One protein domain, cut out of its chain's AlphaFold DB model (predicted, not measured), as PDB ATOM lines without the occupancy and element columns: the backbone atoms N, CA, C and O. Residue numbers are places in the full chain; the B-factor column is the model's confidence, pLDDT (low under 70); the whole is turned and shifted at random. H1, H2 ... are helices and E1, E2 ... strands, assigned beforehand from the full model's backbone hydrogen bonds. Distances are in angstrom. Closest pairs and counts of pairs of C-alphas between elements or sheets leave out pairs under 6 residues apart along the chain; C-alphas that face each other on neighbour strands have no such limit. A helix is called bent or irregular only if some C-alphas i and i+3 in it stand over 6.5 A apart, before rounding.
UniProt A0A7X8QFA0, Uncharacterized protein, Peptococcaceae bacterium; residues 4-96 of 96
ATOM      1  N   ARG A   4      10.640 -38.929 -29.422       96.50
ATOM      2  CA  ARG A   4       9.950 -37.790 -28.800       96.50
ATOM      3  C   ARG A   4      10.857 -37.008 -27.845       96.50
ATOM      4  O   ARG A   4      10.859 -35.783 -27.877       96.50
ATOM      5  N   LEU A   5      11.610 -37.702 -26.989       96.62
ATOM      6  CA  LEU A   5      12.510 -37.060 -26.024       96.62
ATOM      7  C   LEU A   5      13.731 -36.457 -26.721       96.62
ATOM      8  O   LEU A   5      14.164 -35.370 -26.355       96.62
ATOM      9  N   GLN A   6      14.240 -37.127 -27.759       96.38
ATOM     10  CA  GLN A   6      15.310 -36.594 -28.597       96.38
ATOM     11  C   GLN A   6      14.879 -35.295 -29.288       96.38
ATOM     12  O   GLN A   6      15.633 -34.329 -29.290       96.38
ATOM     13  N   SER A   7      13.654 -35.247 -29.821       96.38
ATOM     14  CA  SER A   7      13.104 -34.046 -30.452       96.38
ATOM     15  C   SER A   7      12.986 -32.878 -29.475       96.38
ATOM     16  O   SER A   7      13.219 -31.744 -29.883       96.38
ATOM     17  N   ILE A   8      12.636 -33.134 -28.211       94.38
ATOM     18  CA  ILE A   8      12.597 -32.098 -27.169       94.38
ATOM     19  C   ILE A   8      14.014 -31.597 -26.874       94.38
ATOM     20  O   ILE A   8      14.248 -30.396 -26.918       94.38
ATOM     21  N   TRP A   9      14.966 -32.507 -26.636       96.44
ATOM     22  CA  TRP A   9      16.359 -32.156 -26.331       96.44
ATOM     23  C   TRP A   9      17.034 -31.352 -27.450       96.44
ATOM     24  O   TRP A   9      17.753 -30.394 -27.188       96.44
ATOM     25  N   SER A  10      16.796 -31.730 -28.707       96.12
ATOM     26  CA  SER A  10      17.392 -31.069 -29.872       96.12
ATOM     27  C   SER A  10      16.774 -29.707 -30.201       96.12
ATOM     28  O   SER A  10      17.378 -28.963 -30.967       96.12
ATOM     29  N   ASN A  11      15.594 -29.384 -29.663       95.25
ATOM     30  CA  ASN A  11      14.842 -28.169 -29.993       95.25
ATOM     31  C   ASN A  11      14.371 -27.443 -28.726       95.25
ATOM     32  O   ASN A  11      13.202 -27.069 -28.613       95.25
ATOM     33  N   ILE A  12      15.263 -27.286 -27.749       93.94
ATOM     34  CA  ILE A  12      14.983 -26.471 -26.566       93.94
ATOM     35  C   ILE A  12      14.792 -25.022 -27.021       93.94
ATOM     36  O   ILE A  12      15.624 -24.472 -27.741       93.94
ATOM     37  N   ASP A  13      13.649 -24.447 -26.653       92.38
ATOM     38  CA  ASP A  13      13.233 -23.117 -27.089       92.38
ATOM     39  C   ASP A  13      14.118 -22.045 -26.426       92.38
ATOM     40  O   ASP A  13      14.156 -21.980 -25.198       92.38
ATOM     41  N   PRO A  14      14.824 -21.195 -27.188       92.75
ATOM     42  CA  PRO A  14      15.669 -20.155 -26.608       92.75
ATOM     43  C   PRO A  14      14.878 -18.991 -25.985       92.75
ATOM     44  O   PRO A  14      15.483 -18.133 -25.348       92.75
ATOM     45  N   TYR A  15      13.558 -18.916 -26.187       94.31
ATOM     46  CA  TYR A  15      12.719 -17.823 -25.685       94.31
ATOM     47  C   TYR A  15      12.031 -18.129 -24.350       94.31
ATOM     48  O   TYR A  15      11.336 -17.259 -23.820       94.31
ATOM     49  N   VAL A  16      12.195 -19.336 -23.796       91.62
ATOM     50  CA  VAL A  16      11.632 -19.681 -22.482       91.62
ATOM     51  C   VAL A  16      12.633 -19.406 -21.365       91.62
ATOM     52  O   VAL A  16      13.822 -19.672 -21.498       91.62
ATOM     53  N   GLU A  17      12.139 -18.888 -20.242       89.81
ATOM     54  CA  GLU A  17      12.967 -18.608 -19.061       89.81
ATOM     55  C   GLU A  17      13.327 -19.887 -18.287       89.81
ATOM     56  O   GLU A  17      14.436 -20.015 -17.774       89.81
ATOM     57  N   TYR A  18      12.401 -20.850 -18.244       89.25
ATOM     58  CA  TYR A  18      12.549 -22.108 -17.512       89.25
ATOM     59  C   TYR A  18      12.359 -23.305 -18.441       89.25
ATOM     60  O   TYR A  18      11.465 -23.326 -19.290       89.25
ATOM     61  N   ILE A  19      13.198 -24.321 -18.255       90.75
ATOM     62  CA  ILE A  19      13.242 -25.527 -19.096       90.75
ATOM     63  C   ILE A  19      12.907 -26.804 -18.318       90.75
ATOM     64  O   ILE A  19      12.844 -27.877 -18.915       90.75
ATOM     65  N   ASP A  20      12.658 -26.701 -17.014       89.44
ATOM     66  CA  ASP A  20      12.449 -27.815 -16.085       89.44
ATOM     67  C   ASP A  20      11.356 -28.780 -16.579       89.44
ATOM     68  O   ASP A  20      11.571 -29.994 -16.673       89.44
ATOM     69  N   ASP A  21      10.225 -28.237 -17.043       87.31
ATOM     70  CA  ASP A  21       9.105 -29.007 -17.606       87.31
ATOM     71  C   ASP A  21       9.498 -29.819 -18.851       87.31
ATOM     72  O   ASP A  21       8.927 -30.873 -19.141       87.31
ATOM     73  N   LYS A  22      10.484 -29.341 -19.619       87.56
ATOM     74  CA  LYS A  22      10.979 -30.032 -20.818       87.56
ATOM     75  C   LYS A  22      11.886 -31.205 -20.452       87.56
ATOM     76  O   LYS A  22      11.959 -32.173 -21.214       87.56
ATOM     77  N   LEU A  23      12.552 -31.146 -19.298       94.69
ATOM     78  CA  LEU A  23      13.499 -32.169 -18.857       94.69
ATOM     79  C   LEU A  23      12.843 -33.307 -18.080       94.69
ATOM     80  O   LEU A  23      13.411 -34.396 -18.026       94.69
ATOM     81  N   GLU A  24      11.638 -33.115 -17.541       95.56
ATOM     82  CA  GLU A  24      10.954 -34.116 -16.714       95.56
ATOM     83  C   GLU A  24      10.850 -35.491 -17.408       95.56
ATOM     84  O   GLU A  24      11.124 -36.540 -16.817       95.56
ATOM     85  N   GLY A  25      10.509 -35.502 -18.701       96.75
ATOM     86  CA  GLY A  25      10.435 -36.733 -19.493       96.75
ATOM     87  C   GLY A  25      11.790 -37.424 -19.674       96.75
ATOM     88  O   GLY A  25      11.858 -38.654 -19.690       96.75
ATOM     89  N   ILE A  26      12.870 -36.646 -19.775       97.56
ATOM     90  CA  ILE A  26      14.241 -37.153 -19.899       97.56
ATOM     91  C   ILE A  26      14.713 -37.713 -18.557       97.56
ATOM     92  O   ILE A  26      15.251 -38.814 -18.527       97.56
ATOM     93  N   ILE A  27      14.428 -37.023 -17.451       97.69
ATOM     94  CA  ILE A  27      14.719 -37.488 -16.088       97.69
ATOM     95  C   ILE A  27      14.051 -38.840 -15.820       97.69
ATOM     96  O   ILE A  27      14.724 -39.798 -15.438       97.69
ATOM     97  N   LYS A  28      12.747 -38.962 -16.103       98.06
ATOM     98  CA  LYS A  28      12.010 -40.232 -15.965       98.06
ATOM     99  C   LYS A  28      12.601 -41.336 -16.840       98.06
ATOM    100  O   LYS A  28      12.612 -42.504 -16.454       98.06
ATOM    101  N   TRP A  29      13.085 -40.983 -18.031       98.06
ATOM    102  CA  TRP A  29      13.751 -41.937 -18.906       98.06
ATOM    103  C   TRP A  29      15.107 -42.376 -18.342       98.06
ATOM    104  O   TRP A  29      15.382 -43.571 -18.352       98.06
ATOM    105  N   ILE A  30      15.918 -41.467 -17.798       98.00
ATOM    106  CA  ILE A  30      17.187 -41.805 -17.136       98.00
ATOM    107  C   ILE A  30      16.931 -42.746 -15.955       98.00
ATOM    108  O   ILE A  30      17.505 -43.829 -15.920       98.00
ATOM    109  N   ASP A  31      16.007 -42.397 -15.056       98.00
ATOM    110  CA  ASP A  31      15.675 -43.210 -13.874       98.00
ATOM    111  C   ASP A  31      15.224 -44.634 -14.233       98.00
ATOM    112  O   ASP A  31      15.456 -45.576 -13.478       98.00
ATOM    113  N   LYS A  32      14.574 -44.806 -15.389       98.12
ATOM    114  CA  LYS A  32      14.123 -46.116 -15.866       98.12
ATOM    115  C   LYS A  32      15.241 -46.948 -16.506       98.12
ATOM    116  O   LYS A  32      15.118 -48.169 -16.549       98.12
ATOM    117  N   ASN A  33      16.270 -46.313 -17.068       97.88
ATOM    118  CA  ASN A  33      17.228 -46.976 -17.960       97.88
ATOM    119  C   ASN A  33      18.677 -46.979 -17.453       97.88
ATOM    120  O   ASN A  33      19.489 -47.694 -18.031       97.88
ATOM    121  N   ALA A  34      19.014 -46.206 -16.417       97.88
ATOM    122  CA  ALA A  34      20.374 -46.084 -15.900       97.88
ATOM    123  C   ALA A  34      20.484 -46.574 -14.451       97.88
ATOM    124  O   ALA A  34      19.591 -46.366 -13.630       97.88
ATOM    125  N   ASN A  35      21.621 -47.184 -14.129       97.81
ATOM    126  CA  ASN A  35      21.989 -47.639 -12.796       97.81
ATOM    127  C   ASN A  35      23.213 -46.880 -12.286       97.81
ATOM    128  O   ASN A  35      23.973 -46.287 -13.047       97.81
ATOM    129  N   LYS A  36      23.437 -46.930 -10.968       97.62
ATOM    130  CA  LYS A  36      24.597 -46.303 -10.324       97.62
ATOM    131  C   LYS A  36      25.901 -46.646 -11.060       97.62
ATOM    132  O   LYS A  36      26.171 -47.811 -11.337       97.62
ATOM    133  N   ASN A  37      26.738 -45.631 -11.266       98.19
ATOM    134  CA  ASN A  37      28.002 -45.637 -12.007       98.19
ATOM    135  C   ASN A  37      27.899 -45.764 -13.536       98.19
ATOM    136  O   ASN A  37      28.946 -45.705 -14.186       98.19
ATOM    137  N   ASP A  38      26.701 -45.884 -14.117       98.56
ATOM    138  CA  ASP A  38      26.547 -45.844 -15.572       98.56
ATOM    139  C   ASP A  38      26.974 -44.482 -16.122       98.56
ATOM    140  O   ASP A  38      26.741 -43.428 -15.514       98.56
ATOM    141  N   TYR A  39      27.598 -44.511 -17.297       98.56
ATOM    142  CA  TYR A  39      27.962 -43.298 -18.012       98.56
ATOM    143  C   TYR A  39      26.758 -42.732 -18.761       98.56
ATOM    144  O   TYR A  39      26.062 -43.455 -19.473       98.56
ATOM    145  N   VAL A  40      26.561 -41.419 -18.659       98.31
ATOM    146  CA  VAL A  40      25.478 -40.710 -19.351       98.31
ATOM    147  C   VAL A  40      26.087 -39.631 -20.235       98.31
ATOM    148  O   VAL A  40      26.650 -38.667 -19.728       98.31
ATOM    149  N   LEU A  41      25.992 -39.782 -21.559       98.12
ATOM    150  CA  LEU A  41      26.420 -38.738 -22.491       98.12
ATOM    151  C   LEU A  41      25.398 -37.601 -22.493       98.12
ATOM    152  O   LEU A  41      24.264 -37.789 -22.930       98.12
ATOM    153  N   ILE A  42      25.816 -36.427 -22.033       98.00
ATOM    154  CA  ILE A  42      25.001 -35.214 -21.989       98.00
ATOM    155  C   ILE A  42      25.782 -34.137 -22.734       98.00
ATOM    156  O   ILE A  42      26.953 -33.928 -22.449       98.00
ATOM    157  N   GLN A  43      25.172 -33.516 -23.740       96.81
ATOM    158  CA  GLN A  43      25.736 -32.382 -24.481       96.81
ATOM    159  C   GLN A  43      24.640 -31.713 -25.320       96.81
ATOM    160  O   GLN A  43      23.761 -32.399 -25.852       96.81
ATOM    161  N   GLY A  44      24.693 -30.387 -25.448       94.81
ATOM    162  CA  GLY A  44      23.677 -29.596 -26.141       94.81
ATOM    163  C   GLY A  44      23.476 -28.241 -25.474       94.81
ATOM    164  O   GLY A  44      24.452 -27.551 -25.186       94.81
ATOM    165  N   ASP A  45      22.216 -27.884 -25.229       96.31
ATOM    166  CA  ASP A  45      21.838 -26.656 -24.525       96.31
ATOM    167  C   ASP A  45      22.529 -26.540 -23.156       96.31
ATOM    168  O   ASP A  45      22.611 -27.519 -22.406       96.31
ATOM    169  N   PHE A  46      23.033 -25.348 -22.827       95.00
ATOM    170  CA  PHE A  46      23.844 -25.142 -21.627       95.00
ATOM    171  C   PHE A  46      23.044 -25.317 -20.333       95.00
ATOM    172  O   PHE A  46      23.528 -25.985 -19.415       95.00
ATOM    173  N   GLY A  47      21.834 -24.756 -20.256       95.00
ATOM    174  CA  GLY A  47      20.995 -24.848 -19.061       95.00
ATOM    175  C   GLY A  47      20.532 -26.282 -18.826       95.00
ATOM    176  O   GLY A  47      20.670 -26.817 -17.725       95.00
ATOM    177  N   ALA A  48      20.074 -26.942 -19.889       96.38
ATOM    178  CA  ALA A  48      19.603 -28.320 -19.836       96.38
ATOM    179  C   ALA A  48      20.721 -29.297 -19.469       96.38
ATOM    180  O   ALA A  48      20.535 -30.196 -18.646       96.38
ATOM    181  N   THR A  49      21.901 -29.095 -20.059       97.75
ATOM    182  CA  THR A  49      23.100 -29.875 -19.749       97.75
ATOM    183  C   THR A  49      23.459 -29.736 -18.279       97.75
ATOM    184  O   THR A  49      23.636 -30.749 -17.610       97.75
ATOM    185  N   TYR A  50      23.525 -28.509 -17.760       97.06
ATOM    186  CA  TYR A  50      23.863 -28.272 -16.359       97.06
ATOM    187  C   TYR A  50      22.887 -28.976 -15.404       97.06
ATOM    188  O   TYR A  50      23.322 -29.742 -14.545       97.06
ATOM    189  N   GLN A  51      21.577 -28.800 -15.605       96.81
ATOM    190  CA  GLN A  51      20.560 -29.424 -14.751       96.81
ATOM    191  C   GLN A  51      20.631 -30.961 -14.776       96.81
ATOM    192  O   GLN A  51      20.590 -31.599 -13.722       96.81
ATOM    193  N   LEU A  52      20.783 -31.578 -15.956       97.88
ATOM    194  CA  LEU A  52      20.883 -33.038 -16.050       97.88
ATOM    195  C   LEU A  52      22.208 -33.585 -15.511       97.88
ATOM    196  O   LEU A  52      22.224 -34.686 -14.963       97.88
ATOM    197  N   VAL A  53      23.314 -32.850 -15.644       98.50
ATOM    198  CA  VAL A  53      24.604 -33.234 -15.054       98.50
ATOM    199  C   VAL A  53      24.489 -33.294 -13.535       98.50
ATOM    200  O   VAL A  53      24.850 -34.314 -12.946       98.50
ATOM    201  N   GLU A  54      23.944 -32.247 -12.912       98.31
ATOM    202  CA  GLU A  54      23.741 -32.200 -11.461       98.31
ATOM    203  C   GLU A  54      22.805 -33.320 -10.996       98.31
ATOM    204  O   GLU A  54      23.119 -34.048 -10.050       98.31
ATOM    205  N   TYR A  55      21.705 -33.544 -11.722       98.25
ATOM    206  CA  TYR A  55      20.784 -34.648 -11.458       98.25
ATOM    207  C   TYR A  55      21.485 -36.016 -11.497       98.25
ATOM    208  O   TYR A  55      21.359 -36.827 -10.575       98.25
ATOM    209  N   CYS A  56      22.263 -36.273 -12.550       98.56
ATOM    210  CA  CYS A  56      23.006 -37.516 -12.723       98.56
ATOM    211  C   CYS A  56      24.040 -37.721 -11.609       98.56
ATOM    212  O   CYS A  56      24.096 -38.809 -11.031       98.56
ATOM    213  N   LYS A  57      24.808 -36.681 -11.252       98.56
ATOM    214  CA  LYS A  57      25.774 -36.733 -10.141       98.56
ATOM    215  C   LYS A  57      25.080 -37.070  -8.820       98.56
ATOM    216  O   LYS A  57      25.536 -37.965  -8.109       98.56
ATOM    217  N   ALA A  58      23.939 -36.443  -8.529       98.31
ATOM    218  CA  ALA A  58      23.153 -36.715  -7.323       98.31
ATOM    219  C   ALA A  58      22.632 -38.166  -7.249       98.31
ATOM    220  O   ALA A  58      22.500 -38.727  -6.161       98.31
ATOM    221  N   LYS A  59      22.384 -38.808  -8.397       97.88
ATOM    222  CA  LYS A  59      21.993 -40.228  -8.499       97.88
ATOM    223  C   LYS A  59      23.183 -41.199  -8.500       97.88
ATOM    224  O   LYS A  59      22.984 -42.413  -8.546       97.88
ATOM    225  N   GLY A  60      24.418 -40.696  -8.438       98.31
ATOM    226  CA  GLY A  60      25.632 -41.507  -8.539       98.31
ATOM    227  C   GLY A  60      25.881 -42.057  -9.946       98.31
ATOM    228  O   GLY A  60      26.539 -43.087 -10.085       98.31
ATOM    229  N   LEU A  61      25.329 -41.411 -10.975       98.69
ATOM    230  CA  LEU A  61      25.656 -41.649 -12.381       98.69
ATOM    231  C   LEU A  61      26.905 -40.846 -12.768       98.69
ATOM    232  O   LEU A  61      27.293 -39.905 -12.072       98.69
ATOM    233  N   ARG A  62      27.530 -41.201 -13.893       98.62
ATOM    234  CA  ARG A  62      28.763 -40.569 -14.384       98.62
ATOM    235  C   ARG A  62      28.493 -39.791 -15.671       98.62
ATOM    236  O   ARG A  62      28.629 -40.346 -16.764       98.62
ATOM    237  N   PRO A  63      28.057 -38.525 -15.582       98.69
ATOM    238  CA  PRO A  63      27.805 -37.733 -16.772       98.69
ATOM    239  C   PRO A  63      29.115 -37.429 -17.512       98.69
ATOM    240  O   PRO A  63      30.115 -37.038 -16.907       98.69
ATOM    241  N   ILE A  64      29.095 -37.588 -18.833       98.75
ATOM    242  CA  ILE A  64      30.225 -37.357 -19.738       98.75
ATOM    243  C   ILE A  64      29.805 -36.489 -20.925       98.75
ATOM    244  O   ILE A  64      28.632 -36.457 -21.288       98.75
ATOM    245  N   TYR A  65      30.774 -35.850 -21.575       98.56
ATOM    246  CA  TYR A  65      30.585 -35.086 -22.810       98.56
ATOM    247  C   TYR A  65      31.652 -35.409 -23.848       98.56
ATOM    248  O   TYR A  65      32.762 -35.823 -23.499       98.56
ATOM    249  N   SER A  66      31.329 -35.219 -25.129       98.06
ATOM    250  CA  SER A  66      32.305 -35.352 -26.210       98.06
ATOM    251  C   SER A  66      33.208 -34.127 -26.282       98.06
ATOM    252  O   SER A  66      32.763 -32.984 -26.251       98.06
ATOM    253  N   THR A  67      34.497 -34.372 -26.466       97.69
ATOM    254  CA  THR A  67      35.475 -33.352 -26.842       97.69
ATOM    255  C   THR A  67      35.768 -33.470 -28.331       97.69
ATOM    256  O   THR A  67      35.854 -34.579 -28.867       97.69
ATOM    257  N   THR A  68      35.909 -32.330 -29.006       96.75
ATOM    258  CA  THR A  68      36.192 -32.278 -30.443       96.75
ATOM    259  C   THR A  68      37.441 -31.463 -30.719       96.75
ATOM    260  O   THR A  68      37.622 -30.397 -30.131       96.75
ATOM    261  N   GLU A  69      38.245 -31.926 -31.663       97.19
ATOM    262  CA  GLU A  69      39.287 -31.134 -32.302       97.19
ATOM    263  C   GLU A  69      38.679 -30.414 -33.508       97.19
ATOM    264  O   GLU A  69      37.846 -30.982 -34.222       97.19
ATOM    265  N   ARG A  70      39.059 -29.149 -33.704       95.62
ATOM    266  CA  ARG A  70      38.632 -28.336 -34.843       95.62
ATOM    267  C   ARG A  70      39.859 -27.821 -35.569       95.62
ATOM    268  O   ARG A  70      40.676 -27.128 -34.972       95.62
ATOM    269  N   GLU A  71      39.940 -28.122 -36.851       96.31
ATOM    270  CA  GLU A  71      41.036 -27.716 -37.720       96.31
ATOM    271  C   GLU A  71      40.478 -26.918 -38.897       96.31
ATOM    272  O   GLU A  71      39.524 -27.346 -39.553       96.31
ATOM    273  N   ALA A  72      41.052 -25.741 -39.143       94.75
ATOM    274  CA  ALA A  72      40.807 -24.992 -40.367       94.75
ATOM    275  C   ALA A  72      41.713 -25.558 -41.464       94.75
ATOM    276  O   ALA A  72      42.933 -25.592 -41.310       94.75
ATOM    277  N   VAL A  73      41.109 -26.027 -42.550       93.44
ATOM    278  CA  VAL A  73      41.795 -26.631 -43.689       93.44
ATOM    279  C   VAL A  73      41.626 -25.702 -44.877       93.44
ATOM    280  O   VAL A  73      40.509 -25.492 -45.347       93.44
ATOM    281  N   GLU A  74      42.731 -25.158 -45.372       93.38
ATOM    282  CA  GLU A  74      42.755 -24.388 -46.613       93.38
ATOM    283  C   GLU A  74      43.199 -25.292 -47.759       93.38
ATOM    284  O   GLU A  74      44.295 -25.851 -47.742       93.38
ATOM    285  N   THR A  75      42.341 -25.444 -48.763       91.62
ATOM    286  CA  THR A  75      42.657 -26.190 -49.983       91.62
ATOM    287  C   THR A  75      42.712 -25.220 -51.150       91.62
ATOM    288  O   THR A  75      41.766 -24.474 -51.396       91.62
ATOM    289  N   ARG A  76      43.838 -25.210 -51.862       90.50
ATOM    290  CA  ARG A  76      44.024 -24.382 -53.053       90.50
ATOM    291  C   ARG A  76      43.397 -25.095 -54.246       90.50
ATOM    292  O   ARG A  76      43.773 -26.228 -54.537       90.50
ATOM    293  N   GLU A  77      42.447 -24.450 -54.906       90.12
ATOM    294  CA  GLU A  77      41.790 -25.005 -56.087       90.12
ATOM    295  C   GLU A  77      42.546 -24.655 -57.376       90.12
ATOM    296  O   GLU A  77      43.278 -23.663 -57.451       90.12
ATOM    297  N   GLU A  78      42.338 -25.454 -58.427       88.25
ATOM    298  CA  GLU A  78      42.976 -25.276 -59.742       88.25
ATOM    299  C   GLU A  78      42.623 -23.932 -60.409       88.25
ATOM    300  O   GLU A  78      43.389 -23.405 -61.212       88.25
ATOM    301  N   ASN A  79      41.486 -23.334 -60.042       90.94
ATOM    302  CA  ASN A  79      40.991 -22.054 -60.557       90.94
ATOM    303  C   ASN A  79      41.586 -20.813 -59.847       90.94
ATOM    304  O   ASN A  79      41.045 -19.718 -59.999       90.94
ATOM    305  N   ASN A  80      42.668 -20.962 -59.068       88.06
ATOM    306  CA  ASN A  80      43.245 -19.922 -58.198       88.06
ATOM    307  C   ASN A  80      42.321 -19.428 -57.064       88.06
ATOM    308  O   ASN A  80      42.572 -18.361 -56.497       88.06
ATOM    309  N   SER A  81      41.290 -20.188 -56.692       88.00
ATOM    310  CA  SER A  81      40.492 -19.931 -55.488       88.00
ATOM    311  C   SER A  81      40.988 -20.736 -54.275       88.00
ATOM    312  O   SER A  81      41.812 -21.649 -54.394       88.00
ATOM    313  N   LEU A  82      40.528 -20.348 -53.082       92.31
ATOM    314  CA  LEU A  82      40.808 -21.031 -51.818       92.31
ATOM    315  C   LEU A  82      39.500 -21.561 -51.232       92.31
ATOM    316  O   LEU A  82      38.553 -20.800 -51.037       92.31
ATOM    317  N   MET A  83      39.483 -22.846 -50.895       92.56
ATOM    318  CA  MET A  83      38.426 -23.475 -50.116       92.56
ATOM    319  C   MET A  83      38.836 -23.534 -48.652       92.56
ATOM    320  O   MET A  83      39.807 -24.207 -48.303       92.56
ATOM    321  N   LEU A  84      38.075 -22.853 -47.797       94.50
ATOM    322  CA  LEU A  84      38.204 -22.955 -46.349       94.50
ATOM    323  C   LEU A  84      37.200 -23.989 -45.829       94.50
ATOM    324  O   LEU A  84      35.989 -23.787 -45.899       94.50
ATOM    325  N   GLY A  85      37.704 -25.101 -45.308       93.25
ATOM    326  CA  GLY A  85      36.916 -26.121 -44.625       93.25
ATOM    327  C   GLY A  85      37.202 -26.133 -43.129       93.25
ATOM    328  O   GLY A  85      38.322 -25.873 -42.698       93.25
ATOM    329  N   HIS A  86      36.206 -26.491 -42.323       94.00
ATOM    330  CA  HIS A  86      36.424 -26.840 -40.921       94.00
ATOM    331  C   HIS A  86      36.281 -28.348 -40.754       94.00
ATOM    332  O   HIS A  86      35.187 -28.896 -40.896       94.00
ATOM    333  N   ARG A  87      37.382 -29.024 -40.426       94.25
ATOM    334  CA  ARG A  87      37.349 -30.425 -40.018       94.25
ATOM    335  C   ARG A  87      37.081 -30.482 -38.522       94.25
ATOM    336  O   ARG A  87      37.853 -29.948 -37.730       94.25
ATOM    337  N   VAL A  88      35.974 -31.114 -38.143       95.56
ATOM    338  CA  VAL A  88      35.609 -31.342 -36.742       95.56
ATOM    339  C   VAL A  88      35.658 -32.837 -36.471       95.56
ATOM    340  O   VAL A  88      34.898 -33.598 -37.067       95.56
ATOM    341  N   SER A  89      36.538 -33.250 -35.567       96.19
ATOM    342  CA  SER A  89      36.769 -34.659 -35.244       96.19
ATOM    343  C   SER A  89      36.456 -34.919 -33.777       96.19
ATOM    344  O   SER A  89      36.918 -34.187 -32.901       96.19
ATOM    345  N   HIS A  90      35.689 -35.971 -33.484       97.19
ATOM    346  CA  HIS A  90      35.537 -36.454 -32.112       97.19
ATOM    347  C   HIS A  90      36.884 -36.977 -31.596       97.19
ATOM    348  O   HIS A  90      37.506 -37.816 -32.244       97.19
ATOM    349  N   VAL A  91      37.301 -36.530 -30.411       98.00
ATOM    350  CA  VAL A  91      38.560 -36.951 -29.778       98.00
ATOM    351  C   VAL A  91      38.290 -38.006 -28.713       98.00
ATOM    352  O   VAL A  91      38.768 -39.134 -28.798       98.00
ATOM    353  N   ARG A  92      37.520 -37.644 -27.684       98.12
ATOM    354  CA  ARG A  92      37.199 -38.522 -26.552       98.12
ATOM    355  C   ARG A  92      35.998 -38.017 -25.772       98.12
ATOM    356  O   ARG A  92      35.648 -36.840 -25.864       98.12
ATOM    357  N   TYR A  93      35.502 -38.864 -24.881       98.50
ATOM    358  CA  TYR A  93      34.634 -38.439 -23.792       98.50
ATOM    359  C   TYR A  93      35.440 -37.977 -22.566       98.50
ATOM    360  O   TYR A  93      36.544 -38.480 -22.303       98.50
ATOM    361  N   ARG A  94      34.887 -37.017 -21.818       98.38
ATOM    362  CA  ARG A  94      35.383 -36.552 -20.514       98.38
ATOM    363  C   ARG A  94      34.219 -36.468 -19.526       98.38
ATOM    364  O   ARG A  94      33.112 -36.148 -19.940       98.38
ATOM    365  N   GLU A  95      34.467 -36.769 -18.255       98.12
ATOM    366  CA  GLU A  95      33.490 -36.540 -17.183       98.12
ATOM    367  C   GLU A  95      33.314 -35.045 -16.897       98.12
ATOM    368  O   GLU A  95      34.264 -34.267 -17.031       98.12
ATOM    369  N   TYR A  96      32.084 -34.677 -16.537       96.88
ATOM    370  CA  TYR A  96      31.719 -33.352 -16.033       96.88
ATOM    371  C   TYR A  96      32.123 -33.132 -14.578       96.88
ATOM    372  O   TYR A  96      32.096 -34.097 -13.785       96.88
TER     373      TYR A  96
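AT A GLANCE: This is residues 4 to 96 of the 96 residues of an uncharacterized protein of Peptococcaceae bacterium (UniProt A0A7X8QFA0). A small head of three helices and the short strand E1 holds the base of a long, twisted two-stranded arm, the hairpin E2 and E3, whose turn at residues 77 to 81 is far from the head. H3 packs over E1 and the base of E2, H2 packs on H3, and H1 on H2. The 93 printed residues include H1 H2 E1 H3 E2 E3 in chain order, class mixed; the mixed sheet runs E1, E2, E3. The whole is only just loose, close to extended, with a radius of gyration of the C-alphas of 18.3 A; it spans 57 by 32 by 21 A.

IN THESE COORDINATES: Find C-alpha 62 at (28.763, -40.569, -14.384), where E2, residues 62 to 76, begins; it runs 44.6 A and ends with C-alpha 76 at (44.024, -24.382, -53.053). E3, residues 82 to 95, returns over 38.6 A to (33.490, -36.540, -17.183), and bends by 51 degrees at residue 92. E1 is residues 39 to 41. H3 is residues 46 to 58, 18.4 A; H2, residues 20 to 33, 19.8 A, is only just irregular, with C-alphas 22 and 25 6.9 A apart; H1 is residues 4 to 10.

HOW THE PARTS SIT: E2 and E3 are antiparallel; look at N 71 and O 87, 2.9 A. E1 and E2 are parallel, with N 64 and O 40 at 2.8 A. E1, H3 and E2 form a strand-helix-strand unit, parallel neighbours joined through a helix, with a right-handed crossover. H3 is on the sheet at a height of 10.3 A, making two layers, a helix over one face; its closest C-alphas to E2 are Val 53 and Pro 63, 5.8 A. H2 and H3 only just touch, with 3 pairs of C-alphas within 8 A, the closest Leu 23 and Ala 48 at 7.3 A. H1 and H2 touch at C-alphas 5 and 26, 6.4 A. Every O i to N i+4 pair is within hydrogen-bond range in H1 and H3, and 8 of 10 in H2.

THE WHOLE: The C-alphas farthest apart are those of Lys 59 and Asn 79, 58.3 A. The printed part has no cut, no link is long, and no printed residue is under 70 in pLDDT.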